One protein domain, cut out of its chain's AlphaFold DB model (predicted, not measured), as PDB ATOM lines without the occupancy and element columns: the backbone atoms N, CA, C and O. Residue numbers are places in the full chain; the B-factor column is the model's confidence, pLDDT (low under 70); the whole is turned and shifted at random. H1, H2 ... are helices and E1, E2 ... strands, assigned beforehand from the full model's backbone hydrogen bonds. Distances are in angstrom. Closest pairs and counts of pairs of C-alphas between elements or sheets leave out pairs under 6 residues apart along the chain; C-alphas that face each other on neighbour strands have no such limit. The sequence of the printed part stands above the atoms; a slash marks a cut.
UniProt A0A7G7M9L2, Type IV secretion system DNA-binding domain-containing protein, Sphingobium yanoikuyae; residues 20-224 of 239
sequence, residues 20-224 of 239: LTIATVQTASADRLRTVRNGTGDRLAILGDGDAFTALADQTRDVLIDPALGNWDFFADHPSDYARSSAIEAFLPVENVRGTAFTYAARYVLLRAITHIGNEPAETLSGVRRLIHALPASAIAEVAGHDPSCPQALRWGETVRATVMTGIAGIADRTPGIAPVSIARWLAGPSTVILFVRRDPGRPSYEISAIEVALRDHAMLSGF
ATOM      1  N   LEU A  20     -23.375 -53.625  33.015       93.75
ATOM      2  CA  LEU A  20     -22.562 -53.332  31.842       93.75
ATOM      3  C   LEU A  20     -21.704 -54.555  31.536       93.75
ATOM      4  O   LEU A  20     -20.825 -54.924  32.314       93.75
ATOM      5  N   THR A  21     -21.920 -55.144  30.366       94.44
ATOM      6  CA  THR A  21     -21.050 -56.180  29.819       94.44
ATOM      7  C   THR A  21     -20.026 -55.553  28.881       94.44
ATOM      8  O   THR A  21     -20.393 -54.915  27.895       94.44
ATOM      9  N   ILE A  22     -18.741 -55.775  29.161       94.88
ATOM     10  CA  ILE A  22     -17.643 -55.450  28.244       94.88
ATOM     11  C   ILE A  22     -17.205 -56.757  27.581       94.88
ATOM     12  O   ILE A  22     -16.619 -57.632  28.222       94.88
ATOM     13  N   ALA A  23     -17.540 -56.899  26.302       94.06
ATOM     14  CA  ALA A  23     -17.276 -58.081  25.495       94.06
ATOM     15  C   ALA A  23     -16.215 -57.807  24.423       94.06
ATOM     16  O   ALA A  23     -15.873 -56.670  24.102       94.06
ATOM     17  N   THR A  24     -15.723 -58.889  23.845       92.75
ATOM     18  CA  THR A  24     -14.925 -58.917  22.622       92.75
ATOM     19  C   THR A  24     -15.761 -59.485  21.483       92.75
ATOM     20  O   THR A  24     -16.819 -60.070  21.720       92.75
ATOM     21  N   VAL A  25     -15.283 -59.380  20.244       88.88
ATOM     22  CA  VAL A  25     -15.938 -60.016  19.084       88.88
ATOM     23  C   VAL A  25     -16.154 -61.517  19.312       88.88
ATOM     24  O   VAL A  25     -17.188 -62.053  18.936       88.88
ATOM     25  N   GLN A  26     -15.216 -62.188  19.988       86.94
ATOM     26  CA  GLN A  26     -15.273 -63.626  20.270       86.94
ATOM     27  C   GLN A  26     -16.298 -63.992  21.350       86.94
ATOM     28  O   GLN A  26     -16.790 -65.116  21.374       86.94
ATOM     29  N   THR A  27     -16.613 -63.062  22.254       88.56
ATOM     30  CA  THR A  27     -17.538 -63.289  23.380       88.56
ATOM     31  C   THR A  27     -18.899 -62.615  23.179       88.56
ATOM     32  O   THR A  27     -19.804 -62.752  24.008       88.56
ATOM     33  N   ALA A  28     -19.074 -61.894  22.071       87.50
ATOM     34  CA  ALA A  28     -20.328 -61.284  21.668       87.50
ATOM     35  C   ALA A  28     -21.194 -62.301  20.903       87.50
ATOM     36  O   ALA A  28     -20.908 -62.647  19.761       87.50
ATOM     37  N   SER A  29     -22.279 -62.779  21.522       86.88
ATOM     38  CA  SER A  29     -23.238 -63.666  20.854       86.88
ATOM     39  C   SER A  29     -24.340 -62.875  20.142       86.88
ATOM     40  O   SER A  29     -24.831 -61.867  20.656       86.88
ATOM     41  N   ALA A  30     -24.790 -63.364  18.982       87.25
ATOM     42  CA  ALA A  30     -25.886 -62.749  18.223       87.25
ATOM     43  C   ALA A  30     -27.167 -62.591  19.061       87.25
ATOM     44  O   ALA A  30     -27.890 -61.604  18.929       87.25
ATOM     45  N   ASP A  31     -27.417 -63.535  19.970       89.44
ATOM     46  CA  ASP A  31     -28.581 -63.505  20.849       89.44
ATOM     47  C   ASP A  31     -28.498 -62.384  21.891       89.44
ATOM     48  O   ASP A  31     -29.491 -61.697  22.146       89.44
ATOM     49  N   ARG A  32     -27.298 -62.114  22.420       90.19
ATOM     50  CA  ARG A  32     -27.056 -60.978  23.315       90.19
ATOM     51  C   ARG A  32     -27.281 -59.660  22.576       90.19
ATOM     52  O   ARG A  32     -28.028 -58.823  23.070       90.19
ATOM     53  N   LEU A  33     -26.732 -59.508  21.368       93.19
ATOM     54  CA  LEU A  33     -26.958 -58.318  20.536       93.19
ATOM     55  C   LEU A  33     -28.452 -58.082  20.274       93.19
ATOM     56  O   LEU A  33     -28.941 -56.964  20.421       93.19
ATOM     57  N   ARG A  34     -29.185 -59.142  19.913       92.94
ATOM     58  CA  ARG A  34     -30.633 -59.091  19.670       92.94
ATOM     59  C   ARG A  34     -31.404 -58.663  20.919       92.94
ATOM     60  O   ARG A  34     -32.280 -57.811  20.828       92.94
ATOM     61  N   THR A  35     -31.054 -59.218  22.076       92.75
ATOM     62  CA  THR A  35     -31.697 -58.918  23.365       92.75
ATOM     63  C   THR A  35     -31.496 -57.455  23.761       92.75
ATOM     64  O   THR A  35     -32.463 -56.769  24.092       92.75
ATOM     65  N   VAL A  36     -30.270 -56.935  23.633       93.44
ATOM     66  CA  VAL A  36     -29.973 -55.513  23.879       93.44
ATOM     67  C   VAL A  36     -30.773 -54.624  22.932       93.44
ATOM     68  O   VAL A  36     -31.502 -53.745  23.379       93.44
ATOM     69  N   ARG A  37     -30.733 -54.900  21.625       94.62
ATOM     70  CA  ARG A  37     -31.443 -54.107  20.605       94.62
ATOM     71  C   ARG A  37     -32.965 -54.117  20.757       94.62
ATOM     72  O   ARG A  37     -33.610 -53.162  20.327       94.62
ATOM     73  N   ASN A  38     -33.526 -55.156  21.373       93.38
ATOM     74  CA  ASN A  38     -34.949 -55.257  21.708       93.38
ATOM     75  C   ASN A  38     -35.308 -54.587  23.048       93.38
ATOM     76  O   ASN A  38     -36.477 -54.567  23.422       93.38
ATOM     77  N   GLY A  39     -34.324 -54.045  23.772       89.31
ATOM     78  CA  GLY A  39     -34.516 -53.322  25.032       89.31
ATOM     79  C   GLY A  39     -34.702 -54.222  26.252       89.31
ATOM     80  O   GLY A  39     -35.001 -53.720  27.331       89.31
ATOM     81  N   THR A  40     -34.527 -55.534  26.098       87.12
ATOM     82  CA  THR A  40     -34.670 -56.521  27.178       87.12
ATOM     83  C   THR A  40     -33.329 -56.964  27.760       87.12
ATOM     84  O   THR A  40     -33.298 -57.813  28.646       87.12
ATOM     85  N   GLY A  41     -32.222 -56.430  27.239       83.31
ATOM     86  CA  GLY A  41     -30.862 -56.750  27.660       83.31
ATOM     87  C   GLY A  41     -30.177 -55.609  28.397       83.31
ATOM     88  O   GLY A  41     -30.607 -54.457  28.351       83.31
ATOM     89  N   ASP A  42     -29.074 -55.964  29.041       88.62
ATOM     90  CA  ASP A  42     -28.175 -55.057  29.744       88.62
ATOM     91  C   ASP A  42     -27.321 -54.193  28.802       88.62
ATOM     92  O   ASP A  42     -27.293 -54.391  27.586       88.62
ATOM     93  N   ARG A  43     -26.567 -53.236  29.356       94.31
ATOM     94  CA  ARG A  43     -25.623 -52.441  28.558       94.31
ATOM     95  C   ARG A  43     -24.536 -53.337  27.983       94.31
ATOM     96  O   ARG A  43     -23.967 -54.172  28.685       94.31
ATOM     97  N   LEU A  44     -24.190 -53.102  26.721       96.12
ATOM     98  CA  LEU A  44     -23.157 -53.858  26.025       96.12
ATOM     99  C   LEU A  44     -22.167 -52.920  25.339       96.12
ATOM    100  O   LEU A  44     -22.552 -52.106  24.499       96.12
ATOM    101  N   ALA A  45     -20.894 -53.085  25.687       97.38
ATOM    102  CA  ALA A  45     -19.767 -52.545  24.944       97.38
ATOM    103  C   ALA A  45     -18.985 -53.698  24.296       97.38
ATOM    104  O   ALA A  45     -18.730 -54.713  24.948       97.38
ATOM    105  N   ILE A  46     -18.603 -53.558  23.027       96.81
ATOM    106  CA  ILE A  46     -17.843 -54.561  22.271       96.81
ATOM    107  C   ILE A  46     -16.518 -53.951  21.832       96.81
ATOM    108  O   ILE A  46     -16.494 -52.939  21.137       96.81
ATOM    109  N   LEU A  47     -15.417 -54.592  22.214       95.25
ATOM    110  CA  LEU A  47     -14.064 -54.220  21.820       95.25
ATOM    111  C   LEU A  47     -13.541 -55.195  20.765       95.25
ATOM    112  O   LEU A  47     -13.570 -56.412  20.965       95.25
ATOM    113  N   GLY A  48     -13.008 -54.685  19.661       93.94
ATOM    114  CA  GLY A  48     -12.395 -55.546  18.650       93.94
ATOM    115  C   GLY A  48     -12.141 -54.859  17.324       93.94
ATOM    116  O   GLY A  48     -12.127 -53.636  17.248       93.94
ATOM    117  N   ASP A  49     -11.901 -55.660  16.295       92.56
ATOM    118  CA  ASP A  49     -11.405 -55.201  15.004       92.56
ATOM    119  C   ASP A  49     -11.901 -56.064  13.832       92.56
ATOM    120  O   ASP A  49     -12.599 -57.071  14.001       92.56
ATOM    121  N   GLY A  50     -11.563 -55.623  12.621       89.00
ATOM    122  CA  GLY A  50     -11.806 -56.367  11.390       89.00
ATOM    123  C   GLY A  50     -13.276 -56.503  10.980       89.00
ATOM    124  O   GLY A  50     -14.182 -55.810  11.463       89.00
ATOM    125  N   ASP A  51     -13.505 -57.415  10.038       89.88
ATOM    126  CA  ASP A  51     -14.813 -57.612   9.408       89.88
ATOM    127  C   ASP A  51     -15.829 -58.214  10.376       89.88
ATOM    128  O   ASP A  51     -16.986 -57.810  10.378       89.88
ATOM    129  N   ALA A  52     -15.395 -59.130  11.247       89.62
ATOM    130  CA  ALA A  52     -16.268 -59.746  12.242       89.62
ATOM    131  C   ALA A  52     -16.816 -58.710  13.236       89.62
ATOM    132  O   ALA A  52     -18.001 -58.729  13.548       89.62
ATOM    133  N   PHE A  53     -15.990 -57.756  13.677       91.88
ATOM    134  CA  PHE A  53     -16.449 -56.621  14.479       91.88
ATOM    135  C   PHE A  53     -17.444 -55.746  13.716       91.88
ATOM    136  O   PHE A  53     -18.496 -55.389  14.241       91.88
ATOM    137  N   THR A  54     -17.126 -55.425  12.462       91.00
ATOM    138  CA  THR A  54     -17.959 -54.547  11.631       91.00
ATOM    139  C   THR A  54     -19.314 -55.187  11.315       91.00
ATOM    140  O   THR A  54     -20.329 -54.498  11.333       91.00
ATOM    141  N   ALA A  55     -19.354 -56.503  11.104       91.88
ATOM    142  CA  ALA A  55     -20.572 -57.265  10.845       91.88
ATOM    143  C   ALA A  55     -21.520 -57.334  12.055       91.88
ATOM    144  O   ALA A  55     -22.723 -57.534  11.883       91.88
ATOM    145  N   LEU A  56     -21.000 -57.174  13.276       93.44
ATOM    146  CA  LEU A  56     -21.820 -57.125  14.486       93.44
ATOM    147  C   LEU A  56     -22.563 -55.790  14.633       93.44
ATOM    148  O   LEU A  56     -23.637 -55.773  15.235       93.44
ATOM    149  N   ALA A  57     -22.020 -54.687  14.112       93.56
ATOM    150  CA  ALA A  57     -22.548 -53.342  14.319       93.56
ATOM    151  C   ALA A  57     -23.761 -53.031  13.428       93.56
ATOM    152  O   ALA A  57     -23.770 -53.318  12.232       93.56
ATOM    153  N   ASP A  58     -24.777 -52.382  13.998       93.56
ATOM    154  CA  ASP A  58     -25.861 -51.772  13.233       93.56
ATOM    155  C   ASP A  58     -25.552 -50.289  13.010       93.56
ATOM    156  O   ASP A  58     -25.680 -49.463  13.915       93.56
ATOM    157  N   GLN A  59     -25.176 -49.954  11.775       89.12
ATOM    158  CA  GLN A  59     -24.723 -48.617  11.382       89.12
ATOM    159  C   GLN A  59     -25.785 -47.518  11.547       89.12
ATOM    160  O   GLN A  59     -25.454 -46.338  11.458       89.12
ATOM    161  N   THR A  60     -27.054 -47.877  11.760       90.88
ATOM    162  CA  THR A  60     -28.149 -46.906  11.892       90.88
ATOM    163  C   THR A  60     -28.417 -46.472  13.330       90.88
ATOM    164  O   THR A  60     -29.083 -45.458  13.540       90.88
ATOM    165  N   ARG A  61     -27.920 -47.222  14.322       92.69
ATOM    166  CA  ARG A  61     -28.230 -46.982  15.743       92.69
ATOM    167  C   ARG A  61     -27.055 -47.135  16.696       92.69
ATOM    168  O   ARG A  61     -27.058 -46.470  17.727       92.69
ATOM    169  N   ASP A  62     -26.105 -48.019  16.402       96.12
ATOM    170  CA  ASP A  62     -24.993 -48.291  17.306       96.12
ATOM    171  C   ASP A  62     -23.951 -47.171  17.223       96.12
ATOM    172  O   ASP A  62     -23.822 -46.483  16.208       96.12
ATOM    173  N   VAL A  63     -23.204 -46.974  18.308       96.94
ATOM    174  CA  VAL A  63     -22.184 -45.921  18.397       96.94
ATOM    175  C   VAL A  63     -20.790 -46.526  18.336       96.94
ATOM    176  O   VAL A  63     -20.554 -47.605  18.872       96.94
ATOM    177  N   LEU A  64     -19.858 -45.823  17.694       97.25
ATOM    178  CA  LEU A  64     -18.482 -46.276  17.503       97.25
ATOM    179  C   LEU A  64     -17.502 -45.273  18.108       97.25
ATOM    180  O   LEU A  64     -17.459 -44.126  17.675       97.25
ATOM    181  N   ILE A  65     -16.663 -45.725  19.035       97.38
ATOM    182  CA  ILE A  65     -15.390 -45.078  19.352       97.38
ATOM    183  C   ILE A  65     -14.309 -45.748  18.506       97.38
ATOM    184  O   ILE A  65     -14.082 -46.954  18.599       97.38
ATOM    185  N   ASP A  66     -13.636 -44.957  17.682       94.81
ATOM    186  CA  ASP A  66     -12.498 -45.375  16.878       94.81
ATOM    187  C   ASP A  66     -11.336 -44.410  17.167       94.81
ATOM    188  O   ASP A  66     -11.356 -43.267  16.694       94.81
ATOM    189  N   PRO A  67     -10.317 -44.834  17.939       93.12
ATOM    190  CA  PRO A  67      -9.151 -44.001  18.229       93.12
ATOM    191  C   PRO A  67      -8.456 -43.460  16.979       93.12
ATOM    192  O   PRO A  67      -7.859 -42.385  17.024       93.12
ATOM    193  N   ALA A  68      -8.553 -44.155  15.837       92.88
ATOM    194  CA  ALA A  68      -7.982 -43.667  14.590       92.88
ATOM    195  C   ALA A  68      -8.714 -42.437  14.034       92.88
ATOM    196  O   ALA A  68      -8.108 -41.665  13.291       92.88
ATOM    197  N   LEU A  69      -9.973 -42.229  14.430       93.81
ATOM    198  CA  LEU A  69     -10.781 -41.062  14.076       93.81
ATOM    199  C   LEU A  69     -10.695 -39.929  15.111       93.81
ATOM    200  O   LEU A  69     -11.271 -38.863  14.885       93.81
ATOM    201  N   GLY A  70     -10.034 -40.154  16.254       93.88
ATOM    202  CA  GLY A  70      -9.945 -39.172  17.341       93.88
ATOM    203  C   GLY A  70     -11.322 -38.717  17.836       93.88
ATOM    204  O   GLY A  70     -11.513 -37.543  18.172       93.88
ATOM    205  N   ASN A  71     -12.310 -39.619  17.792       96.12
ATOM    206  CA  ASN A  71     -13.708 -39.295  18.054       96.12
ATOM    207  C   ASN A  71     -14.150 -39.598  19.490       96.12
ATOM    208  O   ASN A  71     -15.309 -39.375  19.815       96.12
ATOM    209  N   TRP A  72     -13.263 -40.073  20.363       96.69
ATOM    210  CA  TRP A  72     -13.579 -40.180  21.782       96.69
ATOM    211  C   TRP A  72     -13.634 -38.794  22.439       96.69
ATOM    212  O   TRP A  72     -12.715 -37.980  22.296       96.69
ATOM    213  N   ASP A  73     -14.713 -38.516  23.169       95.81
ATOM    214  CA  ASP A  73     -14.890 -37.289  23.944       95.81
ATOM    215  C   ASP A  73     -14.287 -37.416  25.351       95.81
ATOM    216  O   ASP A  73     -14.981 -37.468  26.369       95.81
ATOM    217  N   PHE A  74     -12.957 -37.494  25.396       96.19
ATOM    218  CA  PHE A  74     -12.203 -37.701  26.632       96.19
ATOM    219  C   PHE A  74     -12.547 -36.687  27.734       96.19
ATOM    220  O   PHE A  74     -12.644 -37.061  28.901       96.19
ATOM    221  N   PHE A  75     -12.709 -35.408  27.390       95.12
ATOM    222  CA  PHE A  75     -12.926 -34.348  28.376       95.12
ATOM    223  C   PHE A  75     -14.350 -34.349  28.931       95.12
ATOM    224  O   PHE A  75     -14.519 -34.103  30.127       95.12
ATOM    225  N   ALA A  76     -15.349 -34.701  28.113       93.75
ATOM    226  CA  ALA A  76     -16.711 -34.918  28.595       93.75
ATOM    227  C   ALA A  76     -16.805 -36.123  29.545       93.75
ATOM    228  O   ALA A  76     -17.558 -36.081  30.519       93.75
ATOM    229  N   ASP A  77     -16.020 -37.172  29.290       95.50
ATOM    230  CA  ASP A  77     -15.954 -38.357  30.149       95.50
ATOM    231  C   ASP A  77     -15.124 -38.107  31.432       95.50
ATOM    232  O   ASP A  77     -15.392 -38.688  32.481       95.50
ATOM    233  N   HIS A  78     -14.178 -37.161  31.425       94.94
ATOM    234  CA  HIS A  78     -13.321 -36.869  32.585       94.94
ATOM    235  C   HIS A  78     -13.379 -35.389  33.013       94.94
ATOM    236  O   HIS A  78     -12.381 -34.658  32.906       94.94
ATOM    237  N   PRO A  79     -14.525 -34.928  33.557       89.69
ATOM    238  CA  PRO A  79     -14.721 -33.524  33.918       89.69
ATOM    239  C   PRO A  79     -13.926 -33.089  35.161       89.69
ATOM    240  O   PRO A  79     -13.753 -31.895  35.384       89.69
ATOM    241  N   SER A  80     -13.438 -34.031  35.977       86.19
ATOM    242  CA  SER A  80     -12.701 -33.753  37.216       86.19
ATOM    243  C   SER A  80     -11.267 -34.280  37.177       86.19
ATOM    244  O   SER A  80     -10.957 -35.242  36.472       86.19
ATOM    245  N   ASP A  81     -10.390 -33.694  37.994       83.25
ATOM    246  CA  ASP A  81      -8.993 -34.133  38.107       83.25
ATOM    247  C   ASP A  81      -8.861 -35.574  38.622       83.25
ATOM    248  O   ASP A  81      -7.954 -36.301  38.212       83.25
ATOM    249  N   TYR A  82      -9.801 -36.023  39.461       80.50
ATOM    250  CA  TYR A  82      -9.868 -37.417  39.904       80.50
ATOM    251  C   TYR A  82     -10.131 -38.369  38.731       80.50
ATOM    252  O   TYR A  82      -9.378 -39.322  38.537       80.50
ATOM    253  N   ALA A  83     -11.141 -38.074  37.903       84.25
ATOM    254  CA  ALA A  83     -11.461 -38.888  36.733       84.25
ATOM    255  C   ALA A  83     -10.282 -38.921  35.743       84.25
ATOM    256  O   ALA A  83      -9.884 -39.984  35.271       84.25
ATOM    257  N   ARG A  84      -9.651 -37.765  35.498       90.50
ATOM    258  CA  ARG A  84      -8.471 -37.662  34.621       90.50
ATOM    259  C   ARG A  84      -7.302 -38.505  35.126       90.50
ATOM    260  O   ARG A  84      -6.612 -39.120  34.319       90.50
ATOM    261  N   SER A  85      -7.092 -38.558  36.442       88.12
ATOM    262  CA  SER A  85      -5.997 -39.327  37.045       88.12
ATOM    263  C   SER A  85      -6.112 -40.825  36.740       88.12
ATOM    264  O   SER A  85      -5.126 -41.417  36.315       88.12
ATOM    265  N   SER A  86      -7.313 -41.409  36.853       86.88
ATOM    266  CA  SER A  86      -7.570 -42.825  36.522       86.88
ATOM    267  C   SER A  86      -7.191 -43.155  35.070       86.88
ATOM    268  O   SER A  86      -6.413 -44.075  34.804       86.88
ATOM    269  N   ALA A  87      -7.637 -42.332  34.113       91.25
ATOM    270  CA  ALA A  87      -7.310 -42.527  32.702       91.25
ATOM    271  C   ALA A  87      -5.809 -42.358  32.400       91.25
ATOM    272  O   ALA A  87      -5.248 -43.082  31.575       91.25
ATOM    273  N   ILE A  88      -5.128 -41.437  33.087       93.50
ATOM    274  CA  ILE A  88      -3.680 -41.222  32.947       93.50
ATOM    275  C   ILE A  88      -2.882 -42.453  33.378       93.50
ATOM    276  O   ILE A  88      -1.865 -42.771  32.758       93.50
ATOM    277  N   GLU A  89      -3.335 -43.173  34.403       91.62
ATOM    278  CA  GLU A  89      -2.684 -44.420  34.803       91.62
ATOM    279  C   GLU A  89      -2.766 -45.498  33.723       91.62
ATOM    280  O   GLU A  89      -1.816 -46.268  33.568       91.62
ATOM    281  N   ALA A  90      -3.859 -45.515  32.957       91.31
ATOM    282  CA  ALA A  90      -4.039 -46.412  31.823       91.31
ATOM    283  C   ALA A  90      -3.191 -46.006  30.606       91.31
ATOM    284  O   ALA A  90      -2.671 -46.882  29.917       91.31
ATOM    285  N   PHE A  91      -3.004 -44.702  30.367       91.81
ATOM    286  CA  PHE A  91      -2.085 -44.199  29.336       91.81
ATOM    287  C   PHE A  91      -0.616 -44.507  29.641       91.81
ATOM    288  O   PHE A  91       0.179 -44.714  28.727       91.81
ATOM    289  N   LEU A  92      -0.245 -44.491  30.923       90.81
ATOM    290  CA  LEU A  92       1.128 -44.660  31.392       90.81
ATOM    291  C   LEU A  92       1.168 -45.704  32.514       90.81
ATOM    292  O   LEU A  92       1.321 -45.339  33.690       90.81
ATOM    293  N   PRO A  93       1.013 -47.002  32.194       86.50
ATOM    294  CA  PRO A  93       1.122 -48.056  33.191       86.50
ATOM    295  C   PRO A  93       2.536 -48.080  33.785       86.50
ATOM    296  O   PRO A  93       3.527 -47.788  33.112       86.50
ATOM    297  N   VAL A  94       2.648 -48.421  35.071       78.25
ATOM    298  CA  VAL A  94       3.957 -48.616  35.706       78.25
ATOM    299  C   VAL A  94       4.540 -49.931  35.196       78.25
ATOM    300  O   VAL A  94       4.279 -50.999  35.741       78.25
ATOM    301  N   GLU A  95       5.311 -49.858  34.116       65.69
ATOM    302  CA  GLU A  95       6.103 -50.982  33.628       65.69
ATOM    303  C   GLU A  95       7.426 -51.063  34.404       65.69
ATOM    304  O   GLU A  95       8.098 -50.056  34.633       65.69
ATOM    305  N   ASN A  96       7.847 -52.275  34.774       50.03
ATOM    306  CA  ASN A  96       9.044 -52.532  35.591       50.03
ATOM    307  C   ASN A  96      10.387 -52.109  34.939       50.03
ATOM    308  O   ASN A  96      11.444 -52.356  35.513       50.03
ATOM    309  N   VAL A  97      10.380 -51.507  33.742       54.19
ATOM    310  CA  VAL A  97      11.564 -51.356  32.873       54.19
ATOM    311  C   VAL A  97      12.191 -49.955  32.928       54.19
ATOM    312  O   VAL A  97      13.405 -49.822  32.799       54.19
ATOM    313  N   ARG A  98      11.405 -48.894  33.150       56.94
ATOM    314  CA  ARG A  98      11.902 -47.510  33.266       56.94
ATOM    315  C   ARG A  98      11.466 -46.973  34.618       56.94
ATOM    316  O   ARG A  98      10.299 -46.659  34.786       56.94
ATOM    317  N   GLY A  99      12.392 -46.966  35.580       68.50
ATOM    318  CA  GLY A  99      12.139 -46.791  37.016       68.50
ATOM    319  C   GLY A  99      10.949 -45.896  37.385       68.50
ATOM    320  O   GLY A  99      10.768 -44.815  36.827       68.50
ATOM    321  N   THR A 100      10.181 -46.346  38.380       78.88
ATOM    322  CA  THR A 100       8.891 -45.794  38.839       78.88
ATOM    323  C   THR A 100       8.823 -44.265  38.914       78.88
ATOM    324  O   THR A 100       7.795 -43.684  38.572       78.88
ATOM    325  N   ALA A 101       9.914 -43.599  39.296       83.94
ATOM    326  CA  ALA A 101      10.009 -42.141  39.359       83.94
ATOM    327  C   ALA A 101       9.709 -41.438  38.018       83.94
ATOM    328  O   ALA A 101       8.990 -40.439  38.005       83.94
ATOM    329  N   PHE A 102      10.201 -41.965  36.889       84.88
ATOM    330  CA  PHE A 102       9.941 -41.381  35.568       84.88
ATOM    331  C   PHE A 102       8.473 -41.506  35.176       84.88
ATOM    332  O   PHE A 102       7.900 -40.557  34.645       84.88
ATOM    333  N   THR A 103       7.847 -42.649  35.468       88.31
ATOM    334  CA  THR A 103       6.431 -42.867  35.160       88.31
ATOM    335  C   THR A 103       5.538 -41.935  35.970       88.31
ATOM    336  O   THR A 103       4.631 -41.332  35.404       88.31
ATOM    337  N   TYR A 104       5.801 -41.738  37.266       89.69
ATOM    338  CA  TYR A 104       5.016 -40.795  38.073       89.69
ATOM    339  C   TYR A 104       5.165 -39.349  37.598       89.69
ATOM    340  O   TYR A 104       4.171 -38.633  37.483       89.69
ATOM    341  N   ALA A 105       6.381 -38.935  37.251       91.81
ATOM    342  CA  ALA A 105       6.608 -37.621  36.671       91.81
ATOM    343  C   ALA A 105       5.913 -37.451  35.315       91.81
ATOM    344  O   ALA A 105       5.288 -36.425  35.062       91.81
ATOM    345  N   ALA A 106       5.958 -38.479  34.466       92.88
ATOM    346  CA  ALA A 106       5.257 -38.510  33.191       92.88
ATOM    347  C   ALA A 106       3.736 -38.388  33.375       92.88
ATOM    348  O   ALA A 106       3.102 -37.573  32.707       92.88
ATOM    349  N   ARG A 107       3.155 -39.119  34.334       93.19
ATOM    350  CA  ARG A 107       1.736 -38.994  34.700       93.19
ATOM    351  C   ARG A 107       1.394 -37.573  35.145       93.19
ATOM    352  O   ARG A 107       0.383 -37.035  34.705       93.19
ATOM    353  N   TYR A 108       2.245 -36.940  35.953       93.06
ATOM    354  CA  TYR A 108       2.027 -35.560  36.390       93.06
ATOM    355  C   TYR A 108       2.114 -34.555  35.231       93.06
ATOM    356  O   TYR A 108       1.235 -33.707  35.088       93.06
ATOM    357  N   VAL A 109       3.116 -34.676  34.355       95.06
ATOM    358  CA  VAL A 109       3.235 -33.847  33.142       95.06
ATOM    359  C   VAL A 109       2.006 -34.012  32.247       95.06
ATOM    360  O   VAL A 109       1.436 -33.015  31.801       95.06
ATOM    361  N   LEU A 110       1.556 -35.252  32.025       95.69
ATOM    362  CA  LEU A 110       0.358 -35.538  31.240       95.69
ATOM    363  C   LEU A 110      -0.897 -34.940  31.889       95.69
ATOM    364  O   LEU A 110      -1.682 -34.302  31.193       95.69
ATOM    365  N   LEU A 111      -1.057 -35.068  33.212       94.81
ATOM    366  CA  LEU A 111      -2.164 -34.458  33.954       94.81
ATOM    367  C   LEU A 111      -2.197 -32.947  33.746       94.81
ATOM    368  O   LEU A 111      -3.236 -32.403  33.394       94.81
ATOM    369  N   ARG A 112      -1.057 -32.267  33.899       93.88
ATOM    370  CA  ARG A 112      -0.978 -30.810  33.732       93.88
ATOM    371  C   ARG A 112      -1.294 -30.370  32.305       93.88
ATOM    372  O   ARG A 112      -1.993 -29.373  32.136       93.88
ATOM    373  N   ALA A 113      -0.832 -31.114  31.302       95.25
ATOM    374  CA  ALA A 113      -1.161 -30.847  29.905       95.25
ATOM    375  C   ALA A 113      -2.658 -31.059  29.613       95.25
ATOM    376  O   ALA A 113      -3.276 -30.220  28.963       95.25
ATOM    377  N   ILE A 114      -3.257 -32.132  30.140       95.75
ATOM    378  CA  ILE A 114      -4.701 -32.390  30.050       95.75
ATOM    379  C   ILE A 114      -5.489 -31.269  30.727       95.75
ATOM    380  O   ILE A 114      -6.398 -30.720  30.116       95.75
ATOM    381  N   THR A 115      -5.139 -30.888  31.956       93.06
ATOM    382  CA  THR A 115      -5.815 -29.800  32.675       93.06
ATOM    383  C   THR A 115      -5.721 -28.484  31.909       93.06
ATOM    384  O   THR A 115      -6.693 -27.739  31.876       93.06
ATOM    385  N   HIS A 116      -4.578 -28.193  31.281       92.81
ATOM    386  CA  HIS A 116      -4.417 -26.990  30.469       92.81
ATOM    387  C   HIS A 116      -5.338 -27.002  29.244       92.81
ATOM    388  O   HIS A 116      -6.156 -26.098  29.098       92.81
ATOM    389  N   ILE A 117      -5.259 -28.050  28.416       94.75
ATOM    390  CA  ILE A 117      -6.070 -28.172  27.195       94.75
ATOM    391  C   ILE A 117      -7.563 -28.270  27.507       94.75
ATOM    392  O   ILE A 117      -8.372 -27.743  26.758       94.75
ATOM    393  N   GLY A 118      -7.944 -28.886  28.626       90.44
ATOM    394  CA  GLY A 118      -9.342 -28.972  29.051       90.44
ATOM    395  C   GLY A 118      -9.984 -27.624  29.402       90.44
ATOM    396  O   GLY A 118     -11.191 -27.582  29.605       90.44
ATOM    397  N   ASN A 119      -9.203 -26.541  29.491       88.62
ATOM    398  CA  ASN A 119      -9.708 -25.176  29.653       88.62
ATOM    399  C   ASN A 119      -9.749 -24.392  28.326       88.62
ATOM    400  O   ASN A 119     -10.193 -23.242  28.315       88.62
ATOM    401  N   GLU A 120      -9.260 -24.969  27.227       88.62
ATOM    402  CA  GLU A 120      -9.303 -24.358  25.899       88.62
ATOM    403  C   GLU A 120     -10.611 -24.708  25.174       88.62
ATOM    404  O   GLU A 120     -11.173 -25.780  25.391       88.62
ATOM    405  N   PRO A 121     -11.107 -23.841  24.276       78.75
ATOM    406  CA  PRO A 121     -12.216 -24.201  23.404       78.75
ATOM    407  C   PRO A 121     -11.792 -25.297  22.413       78.75
ATOM    408  O   PRO A 121     -10.730 -25.204  21.799       78.75
ATOM    409  N   ALA A 122     -12.665 -26.284  22.182       81.81
ATOM    410  CA  ALA A 122     -12.413 -27.417  21.280       81.81
ATOM    411  C   ALA A 122     -11.258 -28.324  21.746       81.81
ATOM    412  O   ALA A 122     -10.428 -28.793  20.958       81.81
ATOM    413  N   GLU A 123     -11.250 -28.597  23.043       87.50
ATOM    414  CA  GLU A 123     -10.360 -29.499  23.744       87.50
ATOM    415  C   GLU A 123     -10.321 -30.895  23.095       87.50
ATOM    416  O   GLU A 123     -11.335 -31.535  22.799       87.50
ATOM    417  N   THR A 124      -9.108 -31.379  22.822       92.62
ATOM    418  CA  THR A 124      -8.879 -32.697  22.216       92.62
ATOM    419  C   THR A 124      -7.615 -33.330  22.777       92.62
ATOM    420  O   THR A 124      -6.624 -32.648  23.045       92.62
ATOM    421  N   LEU A 125      -7.611 -34.658  22.908       94.12
ATOM    422  CA  LEU A 125      -6.402 -35.399  23.276       94.12
ATOM    423  C   LEU A 125      -5.258 -35.160  22.278       94.12
ATOM    424  O   LEU A 125      -4.083 -35.142  22.645       94.12
ATOM    425  N   SER A 126      -5.585 -34.912  21.009       94.31
ATOM    426  CA  SER A 126      -4.588 -34.570  20.000       94.31
ATOM    427  C   SER A 126      -3.954 -33.192  20.248       94.31
ATOM    428  O   SER A 126      -2.755 -33.022  20.018       94.31
ATOM    429  N   GLY A 127      -4.709 -32.244  20.820       95.31
ATOM    430  CA  GLY A 127      -4.193 -30.992  21.379       95.31
ATOM    431  C   GLY A 127      -3.208 -31.216  22.528       95.31
ATOM    432  O   GLY A 127      -2.120 -30.645  22.504       95.31
ATOM    433  N   VAL A 128      -3.517 -32.127  23.458       96.12
ATOM    434  CA  VAL A 128      -2.608 -32.525  24.555       96.12
ATOM    435  C   VAL A 128      -1.292 -33.080  24.007       96.12
ATOM    436  O   VAL A 128      -0.213 -32.644  24.413       96.12
ATOM    437  N   ARG A 129      -1.365 -33.987  23.025       95.50
ATOM    438  CA  ARG A 129      -0.189 -34.537  22.331       95.50
ATOM    439  C   ARG A 129       0.658 -33.441  21.680       95.50
ATOM    440  O   ARG A 129       1.876 -33.438  21.848       95.50
ATOM    441  N   ARG A 130       0.032 -32.506  20.952       95.44
ATOM    442  CA  ARG A 130       0.741 -31.383  20.311       95.44
ATOM    443  C   ARG A 130       1.398 -30.462  21.337       95.44
ATOM    444  O   ARG A 130       2.545 -30.078  21.130       95.44
ATOM    445  N   LEU A 131       0.708 -30.153  22.436       95.94
ATOM    446  CA  LEU A 131       1.247 -29.336  23.520       95.94
ATOM    447  C   LEU A 131       2.516 -29.970  24.095       95.94
ATOM    448  O   LEU A 131       3.564 -29.335  24.094       95.94
ATOM    449  N   ILE A 132       2.454 -31.237  24.512       95.56
ATOM    450  CA  ILE A 132       3.605 -31.940  25.106       95.56
ATOM    451  C   ILE A 132       4.784 -32.016  24.133       95.56
ATOM    452  O   ILE A 132       5.932 -31.836  24.539       95.56
ATOM    453  N   HIS A 133       4.511 -32.237  22.846       94.12
ATOM    454  CA  HIS A 133       5.542 -32.226  21.812       94.12
ATOM    455  C   HIS A 133       6.202 -30.843  21.655       94.12
ATOM    456  O   HIS A 133       7.410 -30.758  21.441       94.12
ATOM    457  N   ALA A 134       5.423 -29.762  21.756       95.31
ATOM    458  CA  ALA A 134       5.901 -28.390  21.590       95.31
ATOM    459  C   ALA A 134       6.613 -27.821  22.830       95.31
ATOM    460  O   ALA A 134       7.362 -26.851  22.705       95.31
ATOM    461  N   LEU A 135       6.396 -28.398  24.017       94.69
ATOM    462  CA  LEU A 135       7.015 -27.912  25.249       94.69
ATOM    463  C   LEU A 135       8.551 -28.049  25.201       94.69
ATOM    464  O   LEU A 135       9.072 -29.117  24.849       94.69
ATOM    465  N   PRO A 136       9.297 -27.000  25.601       93.38
ATOM    466  CA  PRO A 136      10.742 -27.092  25.752       93.38
ATOM    467  C   PRO A 136      11.108 -28.000  26.935       93.38
ATOM    468  O   PRO A 136      10.354 -28.120  27.904       93.38
ATOM    469  N   ALA A 137      12.308 -28.590  26.895       90.69
ATOM    470  CA  ALA A 137      12.816 -29.464  27.959       90.69
ATOM    471  C   ALA A 137      12.770 -28.811  29.351       90.69
ATOM    472  O   ALA A 137      12.487 -29.485  30.339       90.69
ATOM    473  N   SER A 138      13.013 -27.498  29.419       93.69
ATOM    474  CA  SER A 138      12.943 -26.712  30.652       93.69
ATOM    475  C   SER A 138      11.543 -26.709  31.260       93.69
ATOM    476  O   SER A 138      11.417 -26.943  32.456       93.69
ATOM    477  N   ALA A 139      10.497 -26.537  30.450       93.94
ATOM    478  CA  ALA A 139       9.117 -26.567  30.929       93.94
ATOM    479  C   ALA A 139       8.723 -27.967  31.423       93.94
ATOM    480  O   ALA A 139       8.053 -28.099  32.443       93.94
ATOM    481  N   ILE A 140       9.172 -29.027  30.740       95.00
ATOM    482  CA  ILE A 140       8.929 -30.403  31.198       95.00
ATOM    483  C   ILE A 140       9.647 -30.671  32.526       95.00
ATOM    484  O   ILE A 140       9.053 -31.250  33.434       95.00
ATOM    485  N   ALA A 141      10.905 -30.240  32.653       92.50
ATOM    486  CA  ALA A 141      11.678 -30.379  33.884       92.50
ATOM    487  C   ALA A 141      11.032 -29.617  35.051       92.50
ATOM    488  O   ALA A 141      10.879 -30.184  36.131       92.50
ATOM    489  N   GLU A 142      10.591 -28.379  34.815       93.12
ATOM    490  CA  GLU A 142       9.898 -27.550  35.804       93.12
ATOM    491  C   GLU A 142       8.588 -28.197  36.264       93.12
ATOM    492  O   GLU A 142       8.368 -28.369  37.462       93.12
ATOM    493  N   VAL A 143       7.736 -28.627  35.324       91.31
ATOM    494  CA  VAL A 143       6.470 -29.301  35.648       91.31
ATOM    495  C   VAL A 143       6.718 -30.575  36.448       91.31
ATOM    496  O   VAL A 143       5.949 -30.897  37.347       91.31
ATOM    497  N   ALA A 144       7.800 -31.287  36.166       85.81
ATOM    498  CA  ALA A 144       8.161 -32.482  36.907       85.81
ATOM    499  C   ALA A 144       8.902 -32.216  38.235       85.81
ATOM    500  O   ALA A 144       9.339 -33.165  38.884       85.81
ATOM    501  N   GLY A 145       9.020 -30.954  38.663       85.56
ATOM    502  CA  GLY A 145       9.549 -30.572  39.975       85.56
ATOM    503  C   GLY A 145      11.065 -30.387  40.036       85.56
ATOM    504  O   GLY A 145      11.639 -30.449  41.123       85.56
ATOM    505  N   HIS A 146      11.729 -30.168  38.900       90.06
ATOM    506  CA  HIS A 146      13.172 -29.943  38.830       90.06
ATOM    507  C   HIS A 146      13.535 -28.513  38.409       90.06
ATOM    508  O   HIS A 146      12.775 -27.837  37.723       90.06
ATOM    509  N   ASP A 147      14.737 -28.070  38.789       90.62
ATOM    510  CA  ASP A 147      15.295 -26.773  38.386       90.62
ATOM    511  C   ASP A 147      15.534 -26.722  36.859       90.62
ATOM    512  O   ASP A 147      16.390 -27.462  36.356       90.62
ATOM    513  N   PRO A 148      14.834 -25.846  36.110       89.94
ATOM    514  CA  PRO A 148      14.943 -25.764  34.654       89.94
ATOM    515  C   PRO A 148      16.282 -25.193  34.164       89.94
ATOM    516  O   PRO A 148      16.566 -25.263  32.968       89.94
ATOM    517  N   SER A 149      17.115 -24.641  35.050       92.81
ATOM    518  CA  SER A 149      18.463 -24.168  34.713       92.81
ATOM    519  C   SER A 149      19.530 -25.269  34.799       92.81
ATOM    520  O   SER A 149      20.624 -25.123  34.252       92.81
ATOM    521  N   CYS A 150      19.215 -26.401  35.440       94.75
ATOM    522  CA  CYS A 150      20.155 -27.495  35.656       94.75
ATOM    523  C   CYS A 150      20.265 -28.414  34.417       94.75
ATOM    524  O   CYS A 150      19.289 -29.072  34.044       94.75
ATOM    525  N   PRO A 151      21.458 -28.596  33.810       94.31
ATOM    526  CA  PRO A 151      21.617 -29.458  32.630       94.31
ATOM    527  C   PRO A 151      21.226 -30.929  32.851       94.31
ATOM    528  O   PRO A 151      20.843 -31.634  31.916       94.31
ATOM    529  N   GLN A 152      21.333 -31.431  34.086       92.88
ATOM    530  CA  GLN A 152      20.879 -32.781  34.425       92.88
ATOM    531  C   GLN A 152      19.350 -32.867  34.470       92.88
ATOM    532  O   GLN A 152      18.795 -33.838  33.958       92.88
ATOM    533  N   ALA A 153      18.683 -31.846  35.014       92.00
ATOM    534  CA  ALA A 153      17.227 -31.755  35.025       92.00
ATOM    535  C   ALA A 153      16.655 -31.689  33.604       92.00
ATOM    536  O   ALA A 153      15.682 -32.374  33.317       92.00
ATOM    537  N   LEU A 154      17.304 -30.962  32.687       94.56
ATOM    538  CA  LEU A 154      16.886 -30.907  31.281       94.56
ATOM    539  C   LEU A 154      16.939 -32.281  30.598       94.56
ATOM    540  O   LEU A 154      15.975 -32.691  29.956       94.56
ATOM    541  N   ARG A 155      18.032 -33.039  30.780       91.56
ATOM    542  CA  ARG A 155      18.148 -34.417  30.253       91.56
ATOM    543  C   ARG A 155      17.106 -35.358  30.854       91.56
ATOM    544  O   ARG A 155      16.581 -36.242  30.176       91.56
ATOM    545  N   TRP A 156      16.812 -35.173  32.134       90.44
ATOM    546  CA  TRP A 156      15.784 -35.936  32.819       90.44
ATOM    547  C   TRP A 156      14.380 -35.572  32.295       90.44
ATOM    548  O   TRP A 156      13.597 -36.468  31.989       90.44
ATOM    549  N   GLY A 157      14.099 -34.284  32.073       92.25
ATOM    550  CA  GLY A 157      12.856 -33.790  31.475       92.25
ATOM    551  C   GLY A 157      12.624 -34.344  30.070       92.25
ATOM    552  O   GLY A 157      11.519 -34.768  29.749       92.25
ATOM    553  N   GLU A 158      13.674 -34.467  29.260       93.25
ATOM    554  CA  GLU A 158      13.600 -35.148  27.961       93.25
ATOM    555  C   GLU A 158      13.198 -36.627  28.079       93.25
ATOM    556  O   GLU A 158      12.388 -37.129  27.299       93.25
ATOM    557  N   THR A 159      13.700 -37.323  29.103       91.06
ATOM    558  CA  THR A 159      13.327 -38.721  29.384       91.06
ATOM    559  C   THR A 159      11.862 -38.838  29.813       91.06
ATOM    560  O   THR A 159      11.156 -39.760  29.391       91.06
ATOM    561  N   VAL A 160      11.376 -37.882  30.611       92.50
ATOM    562  CA  VAL A 160       9.958 -37.793  30.977       92.50
ATOM    563  C   VAL A 160       9.100 -37.505  29.753       92.50
ATOM    564  O   VAL A 160       8.138 -38.233  29.522       92.50
ATOM    565  N   ARG A 161       9.474 -36.529  28.917       94.25
ATOM    566  CA  ARG A 161       8.765 -36.227  27.666       94.25
ATOM    567  C   ARG A 161       8.675 -37.460  26.776       94.25
ATOM    568  O   ARG A 161       7.588 -37.786  26.315       94.25
ATOM    569  N   ALA A 162       9.781 -38.180  26.585       91.62
ATOM    570  CA  ALA A 162       9.792 -39.414  25.805       91.62
ATOM    571  C   ALA A 162       8.837 -40.471  26.384       91.62
ATOM    572  O   ALA A 162       8.090 -41.089  25.632       91.62
ATOM    573  N   THR A 163       8.821 -40.637  27.710       91.25
ATOM    574  CA  THR A 163       7.907 -41.562  28.402       91.25
ATOM    575  C   THR A 163       6.442 -41.184  28.180       91.25
ATOM    576  O   THR A 163       5.648 -42.039  27.797       91.25
ATOM    577  N   VAL A 164       6.086 -39.904  28.342       93.12
ATOM    578  CA  VAL A 164       4.719 -39.423  28.074       93.12
ATOM    579  C   VAL A 164       4.344 -39.651  26.613       93.12
ATOM    580  O   VAL A 164       3.283 -40.202  26.329       93.12
ATOM    581  N   MET A 165       5.232 -39.279  25.685       92.38
ATOM    582  CA  MET A 165       5.002 -39.417  24.249       92.38
ATOM    583  C   MET A 165       4.811 -40.872  23.826       92.38
ATOM    584  O   MET A 165       3.997 -41.117  22.948       92.38
ATOM    585  N   THR A 166       5.481 -41.843  24.457       89.31
ATOM    586  CA  THR A 166       5.207 -43.270  24.216       89.31
ATOM    587  C   THR A 166       3.761 -43.639  24.561       89.31
ATOM    588  O   THR A 166       3.116 -44.321  23.768       89.31
ATOM    589  N   GLY A 167       3.227 -43.144  25.682       88.44
ATOM    590  CA  GLY A 167       1.843 -43.408  26.095       88.44
ATOM    591  C   GLY A 167       0.786 -42.803  25.163       88.44
ATOM    592  O   GLY A 167      -0.272 -43.392  24.956       88.44
ATOM    593  N   ILE A 168       1.081 -41.644  24.561       92.19
ATOM    594  CA  ILE A 168       0.112 -40.867  23.763       92.19
ATOM    595  C   ILE A 168       0.412 -40.818  22.257       92.19
ATOM    596  O   ILE A 168      -0.295 -40.139  21.509       92.19
ATOM    597  N   ALA A 169       1.446 -41.520  21.779       88.06
ATOM    598  CA  ALA A 169       1.853 -41.512  20.369       88.06
ATOM    599  C   ALA A 169       0.702 -41.917  19.437       88.06
ATOM    600  O   ALA A 169       0.527 -41.344  18.361       88.06
ATOM    601  N   GLY A 170      -0.104 -42.880  19.893       87.00
ATOM    602  CA  GLY A 170      -1.245 -43.427  19.178       87.00
ATOM    603  C   GLY A 170      -2.477 -42.526  19.124       87.00
ATOM    604  O   GLY A 170      -3.433 -42.928  18.477       87.00
ATOM    605  N   ILE A 171      -2.492 -41.329  19.713       92.75
ATOM    606  CA  ILE A 171      -3.672 -40.446  19.700       92.75
ATOM    607  C   ILE A 171      -3.807 -39.763  18.334       92.75
ATOM    608  O   ILE A 171      -2.874 -39.104  17.871       92.75
ATOM    609  N   ALA A 172      -4.948 -39.933  17.662       92.69
ATOM    610  CA  ALA A 172      -5.214 -39.306  16.366       92.69
ATOM    611  C   ALA A 172      -5.702 -37.864  16.511       92.69
ATOM    612  O   ALA A 172      -6.254 -37.475  17.538       92.69
ATOM    613  N   ASP A 173      -5.538 -37.081  15.446       93.75
ATOM    614  CA  ASP A 173      -6.300 -35.847  15.300       93.75
ATOM    615  C   ASP A 173      -7.769 -36.169  15.025       93.75
ATOM    616  O   ASP A 173      -8.085 -37.176  14.392       93.75
ATOM    617  N   ARG A 174      -8.668 -35.313  15.519       92.19
ATOM    618  CA  ARG A 174     -10.105 -35.480  15.302       92.19
ATOM    619  C   ARG A 174     -10.411 -35.382  13.809       92.19
ATOM    620  O   ARG A 174     -10.138 -34.354  13.188       92.19
ATOM    621  N   THR A 175     -11.030 -36.420  13.258       94.62
ATOM    622  CA  THR A 175     -11.487 -36.425  11.866       94.62
ATOM    623  C   THR A 175     -12.641 -35.430  11.688       94.62
ATOM    624  O   THR A 175     -13.659 -35.552  12.378       94.62
ATOM    625  N   PRO A 176     -12.537 -34.450  10.767       91.88
ATOM    626  CA  PRO A 176     -13.617 -33.504  10.506       91.88
ATOM    627  C   PRO A 176     -14.917 -34.205  10.098       91.88
ATOM    628  O   PRO A 176     -14.907 -35.135   9.296       91.88
ATOM    629  N   GLY A 177     -16.044 -33.743  10.640       90.56
ATOM    630  CA  GLY A 177     -17.368 -34.293  10.333       90.56
ATOM    631  C   GLY A 177     -17.737 -35.573  11.090       90.56
ATOM    632  O   GLY A 177     -18.896 -35.975  11.041       90.56
ATOM    633  N   ILE A 178     -16.808 -36.183  11.834       92.56
ATOM    634  CA  ILE A 178     -17.123 -37.287  12.747       92.56
ATOM    635  C   ILE A 178     -17.534 -36.713  14.104       92.56
ATOM    636  O   ILE A 178     -16.807 -35.922  14.709       92.56
ATOM    637  N   ALA A 179     -18.716 -37.104  14.581       91.44
ATOM    638  CA  ALA A 179     -19.223 -36.664  15.873       91.44
ATOM    639  C   ALA A 179     -18.411 -37.285  17.029       91.44
ATOM    640  O   ALA A 179     -18.071 -38.471  16.961       91.44
ATOM    641  N   PRO A 180     -18.119 -36.514  18.093       95.06
ATOM    642  CA  PRO A 180     -17.494 -37.057  19.285       95.06
ATOM    643  C   PRO A 180     -18.459 -37.990  20.032       95.06
ATOM    644  O   PRO A 180     -19.672 -37.765  20.062       95.06
ATOM    645  N   VAL A 181     -17.915 -39.034  20.649       97.31
ATOM    646  CA  VAL A 181     -18.650 -40.049  21.405       97.31
ATOM    647  C   VAL A 181     -18.171 -40.032  22.851       97.31
ATOM    648  O   VAL A 181     -16.988 -40.225  23.116       97.31
ATOM    649  N   SER A 182     -19.108 -39.824  23.776       97.06
ATOM    650  CA  SER A 182     -18.885 -39.876  25.225       97.06
ATOM    651  C   SER A 182     -19.492 -41.154  25.798       97.06
ATOM    652  O   SER A 182     -20.657 -41.476  25.533       97.06
ATOM    653  N   ILE A 183     -18.714 -41.856  26.618       97.50
ATOM    654  CA  ILE A 183     -19.143 -43.037  27.369       97.50
ATOM    655  C   ILE A 183     -20.243 -42.657  28.362       97.50
ATOM    656  O   ILE A 183     -21.262 -43.347  28.438       97.50
ATOM    657  N   ALA A 184     -20.084 -41.537  29.074       95.50
ATOM    658  CA  ALA A 184     -21.083 -41.053  30.023       95.50
ATOM    659  C   ALA A 184     -22.434 -40.784  29.338       95.50
ATOM    660  O   ALA A 184     -23.485 -41.219  29.816       95.50
ATOM    661  N   ARG A 185     -22.417 -40.119  28.174       96.06
ATOM    662  CA  ARG A 185     -23.637 -39.839  27.397       96.06
ATOM    663  C   ARG A 185     -24.264 -41.106  26.826       96.06
ATOM    664  O   ARG A 185     -25.487 -41.214  26.820       96.06
ATOM    665  N   TRP A 186     -23.455 -42.060  26.367       96.94
ATOM    666  CA  TRP A 186     -23.957 -43.352  25.900       96.94
ATOM    667  C   TRP A 186     -24.646 -44.138  27.027       96.94
ATOM    668  O   TRP A 186     -25.769 -44.613  26.839       96.94
ATOM    669  N   LEU A 187     -24.039 -44.212  28.218       95.38
ATOM    670  CA  LEU A 187     -24.627 -44.888  29.382       95.38
ATOM    671  C   LEU A 187     -25.952 -44.257  29.832       95.38
ATOM    672  O   LEU A 187     -26.862 -44.983  30.239       95.38
ATOM    673  N   ALA A 188     -26.085 -42.933  29.713       92.81
ATOM    674  CA  ALA A 188     -27.323 -42.202  29.996       92.81
ATOM    675  C   ALA A 188     -28.377 -42.284  28.866       92.81
ATOM    676  O   ALA A 188     -29.524 -41.889  29.067       92.81
ATOM    677  N   GLY A 189     -27.999 -42.766  27.677       92.31
ATOM    678  CA  GLY A 189     -28.856 -42.839  26.491       92.31
ATOM    679  C   GLY A 189     -29.802 -44.050  26.466       92.31
ATOM    680  O   GLY A 189     -30.035 -44.689  27.488       92.31
ATOM    681  N   PRO A 190     -30.355 -44.429  25.303       92.25
ATOM    682  CA  PRO A 190     -31.221 -45.609  25.178       92.25
ATOM    683  C   PRO A 190     -30.461 -46.921  25.426       92.25
ATOM    684  O   PRO A 190     -29.387 -47.106  24.856       92.25
ATOM    685  N   SER A 191     -31.004 -47.852  26.227       90.62
ATOM    686  CA  SER A 191     -30.413 -49.188  26.499       90.62
ATOM    687  C   SER A 191     -30.248 -50.065  25.256       90.62
ATOM    688  O   SER A 191     -29.439 -50.984  25.259       90.62
ATOM    689  N   THR A 192     -30.962 -49.738  24.179       94.56
ATOM    690  CA  THR A 192     -30.966 -50.460  22.902       94.56
ATOM    691  C   THR A 192     -29.754 -50.196  22.010       94.56
ATOM    692  O   THR A 192     -29.619 -50.847  20.973       94.56
ATOM    693  N   VAL A 193     -28.893 -49.247  22.391       96.56
ATOM    694  CA  VAL A 193     -27.709 -48.827  21.630       96.56
ATOM    695  C   VAL A 193     -26.461 -49.509  22.183       96.56
ATOM    696  O   VAL A 193     -26.126 -49.337  23.360       96.56
ATOM    697  N   ILE A 194     -25.740 -50.235  21.330       97.44
ATOM    698  CA  ILE A 194     -24.482 -50.905  21.685       97.44
ATOM    699  C   ILE A 194     -23.310 -49.959  21.401       97.44
ATOM    700  O   ILE A 194     -23.283 -49.285  20.368       97.44
ATOM    701  N   LEU A 195     -22.332 -49.916  22.312       98.12
ATOM    702  CA  LEU A 195     -21.077 -49.201  22.089       98.12
ATOM    703  C   LEU A 195     -20.035 -50.135  21.481       98.12
ATOM    704  O   LEU A 195     -19.638 -51.130  22.080       98.12
ATOM    705  N   PHE A 196     -19.544 -49.780  20.309       97.94
ATOM    706  CA  PHE A 196     -18.422 -50.427  19.655       97.94
ATOM    707  C   PHE A 196     -17.160 -49.606  19.903       97.94
ATOM    708  O   PHE A 196     -17.159 -48.392  19.732       97.94
ATOM    709  N   VAL A 197     -16.074 -50.262  20.300       97.19
ATOM    710  CA  VAL A 197     -14.757 -49.640  20.473       97.19
ATOM    711  C   VAL A 197     -13.775 -50.377  19.574       97.19
ATOM    712  O   VAL A 197     -13.429 -51.538  19.829       97.19
ATOM    713  N   ARG A 198     -13.351 -49.722  18.493       94.94
ATOM    714  CA  ARG A 198     -12.435 -50.333  17.532       94.94
ATOM    715  C   ARG A 198     -11.032 -50.399  18.116       94.94
ATOM    716  O   ARG A 198     -10.488 -49.392  18.551       94.94
ATOM    717  N   ARG A 199     -10.438 -51.586  18.077       91.81
ATOM    718  CA  ARG A 199      -9.007 -51.810  18.272       91.81
ATOM    719  C   ARG A 199      -8.339 -51.812  16.900       91.81
ATOM    720  O   ARG A 199      -8.909 -52.306  15.936       91.81
ATOM    721  N   ASP A 200      -7.150 -51.241  16.800       84.31
ATOM    722  CA  ASP A 200      -6.345 -51.311  15.582       84.31
ATOM    723  C   ASP A 200      -5.049 -52.067  15.905       84.31
ATOM    724  O   ASP A 200      -4.182 -51.523  16.595       84.31
ATOM    725  N   PRO A 201      -4.894 -53.323  15.445       78.12
ATOM    726  CA  PRO A 201      -3.673 -54.100  15.651       78.12
ATOM    727  C   PRO A 201      -2.418 -53.439  15.076       78.12
ATOM    728  O   PRO A 201      -1.323 -53.655  15.593       78.12
ATOM    729  N   GLY A 202      -2.563 -52.638  14.015       78.31
ATOM    730  CA  GLY A 202      -1.469 -51.888  13.400       78.31
ATOM    731  C   GLY A 202      -1.079 -50.634  14.183       78.31
ATOM    732  O   GLY A 202      -0.042 -50.032  13.903       78.31
ATOM    733  N   ARG A 203      -1.882 -50.252  15.183       73.25
ATOM    734  CA  ARG A 203      -1.706 -49.051  15.997       73.25
ATOM    735  C   ARG A 203      -1.927 -49.379  17.476       73.25
ATOM    736  O   ARG A 203      -2.970 -49.032  18.038       73.25
ATOM    737  N   PRO A 204      -0.948 -50.023  18.143       70.00
ATOM    738  CA  PRO A 204      -1.022 -50.230  19.581       70.00
ATOM    739  C   PRO A 204      -1.184 -48.874  20.276       70.00
ATOM    740  O   PRO A 204      -0.347 -47.982  20.141       70.00
ATOM    741  N   SER A 205      -2.303 -48.711  20.979       79.44
ATOM    742  CA  SER A 205      -2.674 -47.459  21.629       79.44
ATOM    743  C   SER A 205      -3.134 -47.731  23.050       79.44
ATOM    744  O   SER A 205      -4.098 -48.470  23.271       79.44
ATOM    745  N   TYR A 206      -2.480 -47.079  24.010       88.94
ATOM    746  CA  TYR A 206      -2.921 -47.073  25.404       88.94
ATOM    747  C   TYR A 206      -4.271 -46.352  25.584       88.94
ATOM    748  O   TYR A 206      -4.918 -46.506  26.617       88.94
ATOM    749  N   GLU A 207      -4.755 -45.640  24.559       92.00
ATOM    750  CA  GLU A 207      -6.098 -45.050  24.531       92.00
ATOM    751  C   GLU A 207      -7.198 -46.108  24.681       92.00
ATOM    752  O   GLU A 207      -8.178 -45.868  25.377       92.00
ATOM    753  N   ILE A 208      -7.021 -47.316  24.127       92.25
ATOM    754  CA  ILE A 208      -7.979 -48.419  24.319       92.25
ATOM    755  C   ILE A 208      -8.055 -48.828  25.789       92.25
ATOM    756  O   ILE A 208      -9.144 -49.048  26.319       92.25
ATOM    757  N   SER A 209      -6.905 -48.918  26.461       91.12
ATOM    758  CA  SER A 209      -6.851 -49.218  27.892       91.12
ATOM    759  C   SER A 209      -7.509 -48.109  28.714       91.12
ATOM    760  O   SER A 209      -8.245 -48.412  29.650       91.12
ATOM    761  N   ALA A 210      -7.310 -46.843  28.336       93.88
ATOM    762  CA  ALA A 210      -7.976 -45.709  28.971       93.88
ATOM    763  C   ALA A 210      -9.501 -45.732  28.765       93.88
ATOM    764  O   ALA A 210     -10.238 -45.510  29.722       93.88
ATOM    765  N   ILE A 211      -9.986 -46.084  27.571       95.38
ATOM    766  CA  ILE A 211     -11.419 -46.267  27.283       95.38
ATOM    767  C   ILE A 211     -12.007 -47.413  28.120       95.38
ATOM    768  O   ILE A 211     -13.098 -47.275  28.670       95.38
ATOM    769  N   GLU A 212     -11.301 -48.541  28.260       94.19
ATOM    770  CA  GLU A 212     -11.745 -49.647  29.123       94.19
ATOM    771  C   GLU A 212     -11.878 -49.236  30.590       94.19
ATOM    772  O   GLU A 212     -12.835 -49.641  31.254       94.19
ATOM    773  N   VAL A 213     -10.919 -48.464  31.103       93.19
ATOM    774  CA  VAL A 213     -10.970 -47.931  32.470       93.19
ATOM    775  C   VAL A 213     -12.134 -46.954  32.610       93.19
ATOM    776  O   VAL A 213     -12.953 -47.133  33.506       93.19
ATOM    777  N   ALA A 214     -12.299 -46.023  31.668       94.94
ATOM    778  CA  ALA A 214     -13.414 -45.080  31.663       94.94
ATOM    779  C   ALA A 214     -14.781 -45.787  31.623       94.94
ATOM    780  O   ALA A 214     -15.699 -45.400  32.343       94.94
ATOM    781  N   LEU A 215     -14.924 -46.872  30.851       95.62
ATOM    782  CA  LEU A 215     -16.137 -47.696  30.847       95.62
ATOM    783  C   LEU A 215     -16.460 -48.259  32.234       95.62
ATOM    784  O   LEU A 215     -17.617 -48.229  32.650       95.62
ATOM    785  N   ARG A 216     -15.450 -48.766  32.949       92.75
ATOM    786  CA  ARG A 216     -15.629 -49.321  34.298       92.75
ATOM    787  C   ARG A 216     -15.943 -48.232  35.317       92.75
ATOM    788  O   ARG A 216     -16.878 -48.395  36.099       92.75
ATOM    789  N   ASP A 217     -15.224 -47.118  35.261       91.50
ATOM    790  CA  ASP A 217     -15.404 -45.995  36.179       91.50
ATOM    791  C   ASP A 217     -16.795 -45.372  36.011       91.50
ATOM    792  O   ASP A 217     -17.527 -45.205  36.988       91.50
ATOM    793  N   HIS A 218     -17.227 -45.113  34.774       93.25
ATOM    794  CA  HIS A 218     -18.564 -44.576  34.523       93.25
ATOM    795  C   HIS A 218     -19.681 -45.561  34.846       93.25
ATOM    796  O   HIS A 218     -20.732 -45.132  35.325       93.25
ATOM    797  N   ALA A 219     -19.477 -46.858  34.615       90.56
ATOM    798  CA  ALA A 219     -20.428 -47.873  35.043       90.56
ATOM    799  C   ALA A 219     -20.596 -47.849  36.565       90.56
ATOM    800  O   ALA A 219     -21.722 -47.726  37.042       90.56
ATOM    801  N   MET A 220     -19.490 -47.855  37.316       89.31
ATOM    802  CA  MET A 220     -19.512 -47.763  38.777       89.31
ATOM    803  C   MET A 220     -20.231 -46.493  39.256       89.31
ATOM    804  O   MET A 220     -21.118 -46.576  40.106       89.31
ATOM    805  N   LEU A 221     -19.895 -45.328  38.690       87.00
ATOM    806  CA  LEU A 221     -20.511 -44.043  39.043       87.00
ATOM    807  C   LEU A 221     -22.002 -43.976  38.685       87.00
ATOM    808  O   LEU A 221     -22.773 -43.320  39.379       87.00
ATOM    809  N   SER A 222     -22.414 -44.678  37.629       85.19
ATOM    810  CA  SER A 222     -23.808 -44.753  37.180       85.19
ATOM    811  C   SER A 222     -24.600 -45.875  37.870       85.19
ATOM    812  O   SER A 222     -25.745 -46.128  37.505       85.19
ATOM    813  N   GLY A 223     -24.005 -46.567  38.851       83.81
ATOM    814  CA  GLY A 223     -24.653 -47.638  39.611       83.81
ATOM    815  C   GLY A 223     -24.746 -48.981  38.882       83.81
ATOM    816  O   GLY A 223     -25.481 -49.860  39.331       83.81
ATOM    817  N   PHE A 224     -24.010 -49.162  37.784       84.50
ATOM    818  CA  PHE A 224     -23.946 -50.423  37.056       84.50
ATOM    819  C   PHE A 224     -22.955 -51.392  37.701       84.50
ATOM    820  O   PHE A 224     -21.871 -51.009  38.148       84.50
TER     821      PHE A 224
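Overview. This is residues 20 to 224 of the 239 residues of the protein "Type IV secretion system DNA-binding domain-containing protein" of Sphingobium yanoikuyae (UniProt A0A7G7M9L2). Two lobes sit end to end: a small parallel sheet of four strands with H10 over one face and H2 over the other, and a cluster of helices H5, H6, H7 and H8 in which H5 crosses H8. H4 joins the lobes, packing on both H10 and H5, and residues 169 to 182 run from H8 to H9 with no named element. The printed part has 205 residues with ten named helices and four named strands, in the order E1 H1 E2 H2 E3 H3 H4 H5 H6 H7 H8 H9 E4 H10; the sheet's order is E1 E2 E4 E3, and the class is mixed, helices and strands. The whole is compact by its radius of gyration of the C-alphas, 18.5 A, yet elongated in outline, spanning 63 by 34 by 33 A.

Along the chain. The sheet holds E1, residues 20 to 24, E2, residues 43 to 48, E4, residues 195 to 198, and E3, residues 63 to 65. E1 begins at C-alpha 20, (-22.562, -53.332, 31.842); E2 is the longest strand at 16.8 A. On the sheet are H1, residues 30 to 37, H2, residues 50 to 56, H9, residues 183 to 188, and H10, residues 206 to 221, 22.5 A long, ending at C-alpha 221, (-20.511, -44.043, 39.043). After E3 along the chain follow H3, residues 74 to 77, and H4, residues 81 to 91, 15.0 A long. H5, residues 100 to 117, and H8, residues 151 to 168, each measure 25.9 A; H6 is residues 125 to 134, 14.3 A, and H7 residues 137 to 143. H8 begins at C-alpha 151, (21.617, -29.458, 32.630).

Arrangement. E1 and E2 are parallel at 21 degrees, with N 21 and O 43 2.8 A apart, within hydrogen-bond range. E2 and E4 are parallel at 11 degrees, with N 197 and O 46 at 2.8 A. E4 and the edge strand E3 are parallel at 34 degrees, with N 65 and O 196 at 2.8 A. E1, H1, E2 form a strand-helix-strand unit, two parallel neighbour strands with a helix between them along the chain, with a right-handed crossover; E3, H3 to H9, E4 form another. E2, H2, E3 form a split unit, with E4 between its strands in the sheet, also right-handed. H10 is over E2 and E4 at a height over the sheet of 9.8 A and runs along the strands. H2 is over E2 on the opposite face, at 9.1 A. H1 and H9 only graze the sheet. H10 touches H4 at a steep tilt of 39 degrees, opposite ways, the closest C-alphas being those of Ala 90 and Ala 210, 4.9 A apart. H4 touches H5 at a steep tilt of 54 degrees, with the C-alphas of Ile 88 and Arg 107 closest at 6.1 A. H5 touches H8 with residues 102 to 110 alone, only just about perpendicular at 71 degrees; the C-alphas of Ala 106 and Val 164 are closest at 5.2 A. H7 touches H8 about perpendicular at 81 degrees, closest at the C-alphas of Ala 141 and Gly 157, 4.3 A. H6 touches H8 at a shallow tilt of 23 degrees, opposite ways, closest at the C-alphas of Arg 129 and Ile 168, 6.5 A. H3 and H9 only just touch, with 3 pairs of C-alphas within 8 A, the closest those of Asp 77 and Ala 184 at 5.8 A. Every O i to N i+4 pair is within hydrogen-bond range in H1, H2 and H4 to H10; H3 is too short for one.

Size, cuts and confidence. The two C-alphas farthest apart are those of Asn 38 and Cys 150, 63.3 A. The printed part, residues 20 to 224, has no cut. The link from H8 to H9, 14 residues, is long. Mean pLDDT of the printed part is 90.8, and residues 95 to 99 are under 70.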